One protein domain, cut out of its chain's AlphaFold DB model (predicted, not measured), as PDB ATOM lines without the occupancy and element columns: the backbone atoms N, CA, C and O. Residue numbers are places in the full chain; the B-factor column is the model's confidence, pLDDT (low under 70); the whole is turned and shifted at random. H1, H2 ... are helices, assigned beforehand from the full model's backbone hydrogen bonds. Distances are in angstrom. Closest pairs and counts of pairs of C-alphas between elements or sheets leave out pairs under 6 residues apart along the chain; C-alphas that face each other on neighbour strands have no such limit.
ATOM      1  N   CYS A 237     135.044 173.074 160.526       88.94
ATOM      2  CA  CYS A 237     135.376 174.413 161.038       88.94
ATOM      3  C   CYS A 237     135.769 174.445 162.529       88.94
ATOM      4  O   CYS A 237     136.697 175.149 162.912       88.94
ATOM      5  N   HIS A 238     135.126 173.625 163.369       92.00
ATOM      6  CA  HIS A 238     135.422 173.544 164.806       92.00
ATOM      7  C   HIS A 238     136.812 172.991 165.147       92.00
ATOM      8  O   HIS A 238     137.258 173.134 166.281       92.00
ATOM      9  N   ASN A 239     137.496 172.376 164.180       87.38
ATOM     10  CA  ASN A 239     138.865 171.894 164.342       87.38
ATOM     11  C   ASN A 239     139.915 172.952 163.962       87.38
ATOM     12  O   ASN A 239     141.107 172.677 164.086       87.38
ATOM     13  N   LEU A 240     139.509 174.137 163.489       84.62
ATOM     14  CA  LEU A 240     140.453 175.202 163.164       84.62
ATOM     15  C   LEU A 240     141.087 175.796 164.423       84.62
ATOM     16  O   LEU A 240     140.439 176.013 165.453       84.62
ATOM     17  N   VAL A 241     142.374 176.122 164.309       81.69
ATOM     18  CA  VAL A 241     143.090 176.885 165.332       81.69
ATOM     19  C   VAL A 241     142.376 178.221 165.530       81.69
ATOM     20  O   VAL A 241     142.110 178.938 164.574       81.69
ATOM     21  N   GLY A 242     142.051 178.552 166.779       86.38
ATOM     22  CA  GLY A 242     141.348 179.793 167.117       86.38
ATOM     23  C   GLY A 242     139.819 179.700 167.115       86.38
ATOM     24  O   GLY A 242     139.187 180.644 167.585       86.38
ATOM     25  N   TYR A 243     139.218 178.571 166.713       91.19
ATOM     26  CA  TYR A 243     137.756 178.417 166.651       91.19
ATOM     27  C   TYR A 243     137.043 178.820 167.951       91.19
ATOM     28  O   TYR A 243     136.152 179.665 167.936       91.19
ATOM     29  N   GLU A 244     137.468 178.289 169.102       94.81
ATOM     30  CA  GLU A 244     136.849 178.609 170.398       94.81
ATOM     31  C   GLU A 244     137.009 180.086 170.794       94.81
ATOM     32  O   GLU A 244     136.176 180.639 171.514       94.81
ATOM     33  N   ALA A 245     138.078 180.749 170.344       94.06
ATOM     34  CA  ALA A 245     138.271 182.173 170.589       94.06
ATOM     35  C   ALA A 245     137.302 183.008 169.741       94.06
ATOM     36  O   ALA A 245     136.587 183.841 170.299       94.06
ATOM     37  N   VAL A 246     137.217 182.718 168.440       94.00
ATOM     38  CA  VAL A 246     136.298 183.388 167.507       94.00
ATOM     39  C   VAL A 246     134.845 183.147 167.907       94.00
ATOM     40  O   VAL A 246     134.061 184.091 167.956       94.00
ATOM     41  N   LYS A 247     134.492 181.913 168.294       96.31
ATOM     42  CA  LYS A 247     133.161 181.559 168.803       96.31
ATOM     43  C   LYS A 247     132.765 182.425 169.999       96.31
ATOM     44  O   LYS A 247     131.698 183.035 169.995       96.31
ATOM     45  N   ARG A 248     133.644 182.544 171.000       96.69
ATOM     46  CA  ARG A 248     133.397 183.433 172.145       96.69
ATOM     47  C   ARG A 248     133.287 184.897 171.730       96.69
ATOM     48  O   ARG A 248     132.520 185.626 172.354       96.69
ATOM     49  N   GLU A 249     134.048 185.353 170.736       95.62
ATOM     50  CA  GLU A 249     133.951 186.739 170.270       95.62
ATOM     51  C   GLU A 249     132.608 187.017 169.592       95.62
ATOM     52  O   GLU A 249     131.955 187.994 169.953       95.62
ATOM     53  N   VAL A 250     132.157 186.161 168.671       96.19
ATOM     54  CA  VAL A 250     130.874 186.360 167.978       96.19
ATOM     55  C   VAL A 250     129.678 186.263 168.924       96.19
ATOM     56  O   VAL A 250     128.749 187.056 168.794       96.19
ATOM     57  N   GLU A 251     129.720 185.363 169.910       95.75
ATOM     58  CA  GLU A 251     128.646 185.201 170.900       95.75
ATOM     59  C   GLU A 251     128.556 186.386 171.873       95.75
ATOM     60  O   GLU A 251     127.455 186.805 172.232       95.75
ATOM     61  N   ASN A 252     129.695 186.948 172.296       96.88
ATOM     62  CA  ASN A 252     129.713 188.042 173.273       96.88
ATOM     63  C   ASN A 252     129.650 189.435 172.629       96.88
ATOM     64  O   ASN A 252     129.096 190.356 173.225       96.88
ATOM     65  N   ASN A 253     130.234 189.605 171.440       96.12
ATOM     66  CA  ASN A 253     130.425 190.895 170.775       96.12
ATOM     67  C   ASN A 253     130.144 190.801 169.260       96.12
ATOM     68  O   ASN A 253     131.058 190.985 168.447       96.12
ATOM     69  N   PRO A 254     128.893 190.534 168.842       95.75
ATOM     70  CA  PRO A 254     128.576 190.426 167.426       95.75
ATOM     71  C   PRO A 254     128.804 191.763 166.694       95.75
ATOM     72  O   PRO A 254     128.317 192.805 167.137       95.75
ATOM     73  N   LYS A 255     129.530 191.759 165.564       94.50
ATOM     74  CA  LYS A 255     129.790 192.968 164.759       94.50
ATOM     75  C   LYS A 255     128.544 193.394 163.985       94.50
ATOM     76  O   LYS A 255     128.341 194.586 163.749       94.50
ATOM     77  N   ARG A 256     127.695 192.441 163.591       95.44
ATOM     78  CA  ARG A 256     126.393 192.676 162.960       95.44
ATOM     79  C   ARG A 256     125.314 191.839 163.631       95.44
ATOM     80  O   ARG A 256     125.565 190.799 164.234       95.44
ATOM     81  N   ASN A 257     124.072 192.294 163.493       94.56
ATOM     82  CA  ASN A 257     122.932 191.564 164.028       94.56
ATOM     83  C   ASN A 257     122.805 190.186 163.356       94.56
ATOM     84  O   ASN A 257     122.703 190.090 162.131       94.56
ATOM     85  N   GLY A 258     122.781 189.136 164.175       93.44
ATOM     86  CA  GLY A 258     122.643 187.758 163.730       93.44
ATOM     87  C   GLY A 258     123.919 187.130 163.175       93.44
ATOM     88  O   GLY A 258     123.799 186.098 162.518       93.44
ATOM     89  N   ASP A 259     125.100 187.719 163.385       95.56
ATOM     90  CA  ASP A 259     126.360 186.990 163.198       95.56
ATOM     91  C   ASP A 259     126.407 185.806 164.189       95.56
ATOM     92  O   ASP A 259     126.053 185.952 165.360       95.56
ATOM     93  N   THR A 260     126.800 184.624 163.710       96.69
ATOM     94  CA  THR A 260     126.974 183.401 164.515       96.69
ATOM     95  C   THR A 260     128.236 182.670 164.071       96.69
ATOM     96  O   THR A 260     128.774 182.961 162.998       96.69
ATOM     97  N   ILE A 261     128.705 181.707 164.867       94.75
ATOM     98  CA  ILE A 261     129.882 180.912 164.498       94.75
ATOM     99  C   ILE A 261     129.626 180.064 163.244       94.75
ATOM    100  O   ILE A 261     130.505 179.943 162.401       94.75
ATOM    101  N   GLU A 262     128.403 179.572 163.046       94.44
ATOM    102  CA  GLU A 262     128.013 178.825 161.843       94.44
ATOM    103  C   GLU A 262     128.123 179.705 160.594       94.44
ATOM    104  O   GLU A 262     128.709 179.291 159.597       94.44
ATOM    105  N   LYS A 263     127.651 180.958 160.670       92.62
ATOM    106  CA  LYS A 263     127.803 181.912 159.564       92.62
ATOM    107  C   LYS A 263     129.261 182.241 159.278       92.62
ATOM    108  O   LYS A 263     129.621 182.366 158.116       92.62
ATOM    109  N   ILE A 264     130.094 182.374 160.311       90.62
ATOM    110  CA  ILE A 264     131.541 182.566 160.139       90.62
ATOM    111  C   ILE A 264     132.158 181.372 159.396       90.62
ATOM    112  O   ILE A 264     132.963 181.569 158.492       90.62
ATOM    113  N   CYS A 265     131.750 180.145 159.726       89.44
ATOM    114  CA  CYS A 265     132.250 178.932 159.078       89.44
ATOM    115  C   CYS A 265     131.819 178.774 157.610       89.44
ATOM    116  O   CYS A 265     132.502 178.091 156.849       89.44
ATOM    117  N   GLU A 266     130.688 179.359 157.212       86.25
ATOM    118  CA  GLU A 266     130.105 179.188 155.874       86.25
ATOM    119  C   GLU A 266     130.325 180.398 154.949       86.25
ATOM    120  O   GLU A 266     130.243 180.264 153.727       86.25
ATOM    121  N   ASP A 267     130.625 181.574 155.506       82.00
ATOM    122  CA  ASP A 267     130.747 182.828 154.767       82.00
ATOM    123  C   ASP A 267     132.018 183.589 155.172       82.00
ATOM    124  O   ASP A 267     132.116 184.212 156.235       82.00
ATOM    125  N   CYS A 268     132.992 183.599 154.257       78.25
ATOM    126  CA  CYS A 268     134.261 184.283 154.465       78.25
ATOM    127  C   CYS A 268     134.090 185.790 154.705       78.25
ATOM    128  O   CYS A 268     134.865 186.375 155.454       78.25
ATOM    129  N   SER A 269     133.064 186.437 154.144       78.75
ATOM    130  CA  SER A 269     132.830 187.867 154.367       78.75
ATOM    131  C   SER A 269     132.418 188.169 155.808       78.75
ATOM    132  O   SER A 269     132.722 189.247 156.315       78.75
ATOM    133  N   VAL A 270     131.758 187.218 156.481       87.12
ATOM    134  CA  VAL A 270     131.479 187.291 157.920       87.12
ATOM    135  C   VAL A 270     132.773 187.037 158.690       87.12
ATOM    136  O   VAL A 270     133.111 187.838 159.557       87.12
ATOM    137  N   ALA A 271     133.513 185.975 158.351       85.88
ATOM    138  CA  ALA A 271     134.756 185.596 159.030       85.88
ATOM    139  C   ALA A 271     135.786 186.739 159.086       85.88
ATOM    140  O   ALA A 271     136.377 186.997 160.135       85.88
ATOM    141  N   TRP A 272     135.926 187.491 157.989       79.94
ATOM    142  CA  TRP A 272     136.823 188.648 157.886       79.94
ATOM    143  C   TRP A 272     136.513 189.781 158.877       79.94
ATOM    144  O   TRP A 272     137.398 190.569 159.186       79.94
ATOM    145  N   LEU A 273     135.283 189.895 159.390       87.00
ATOM    146  CA  LEU A 273     134.931 190.929 160.377       87.00
ATOM    147  C   LEU A 273     135.447 190.623 161.790       87.00
ATOM    148  O   LEU A 273     135.423 191.504 162.651       87.00
ATOM    149  N   TYR A 274     135.857 189.380 162.029       87.12
ATOM    150  CA  TYR A 274     136.281 188.863 163.329       87.12
ATOM    151  C   TYR A 274     137.772 188.541 163.377       87.12
ATOM    152  O   TYR A 274     138.203 187.857 164.299       87.12
ATOM    153  N   ASP A 275     138.539 188.977 162.368       77.25
ATOM    154  CA  ASP A 275     139.947 188.605 162.197       77.25
ATOM    155  C   ASP A 275     140.157 187.084 162.343       77.25
ATOM    156  O   ASP A 275     141.167 186.622 162.879       77.25
ATOM    157  N   SER A 276     139.159 186.299 161.907       60.16
ATOM    158  CA  SER A 276     139.240 184.845 161.965       60.16
ATOM    159  C   SER A 276     140.376 184.397 161.048       60.16
ATOM    160  O   SER A 276     140.395 184.832 159.890       60.16
ATOM    161  N   PRO A 277     141.296 183.549 161.539       48.66
ATOM    162  CA  PRO A 277     142.295 182.909 160.694       48.66
ATOM    163  C   PRO A 277     141.601 182.059 159.615       48.66
ATOM    164  O   PRO A 277     140.531 181.473 159.917       48.66
TER     165      PRO A 277
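AT A GLANCE: This is residues 237 to 277 of the 277 residues of the protein "Metalloendopeptidase" of Sporormia fimetaria CBS 119925 (UniProt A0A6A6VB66). A small helical knot: the longest helix, H1, runs along one side, and H2 packs crosswise on it, with H3 folded back beside H2. Residues 253 to 260 loop back from H1 to H2. The printed part has 41 residues with three named helices, H1, H2, H3, and no named strand: all helix, compact, radius of gyration of the C-alphas 8.8 A, spans 25 by 19 by 15 A.

HOW THE PARTS SIT: Start with H1, residues 243 to 252; it touches H2, residues 261 to 266, closest at the C-alphas of Lys 247 and Ile 261, 5.5 A, opposite ways at a steep tilt of 60 degrees. H3, residues 268 to 274, touches H2 only at the corner, closest at C-alphas 264 and 271, 4.6 A, opposite ways, at 34 degrees only just shallow. H1 and H3 only just touch, with 3 pairs of C-alphas within 8 A, closest Val 246 and Tyr 274, 6.9 A, at 73 degrees only just about perpendicular. In H1 and H2 every O i to N i+4 pair is within hydrogen-bond range; H3 has 1 of 3, and 3 of 4 O i to N i+3.

IN THESE COORDINATES: Find C-alpha 243 at (137.756, 178.417, 166.651); H1 runs 14.2 A from there. H2 spans 8.8 A; H3 spans 10.2 A, ending at C-alpha 274, (136.281, 188.863, 163.329).

THE WHOLE: C-alphas 239 and 257 are farthest apart, 25.3 A. The printed part has no cut; no link is long. Residues 276 to 277 are under pLDDT 70.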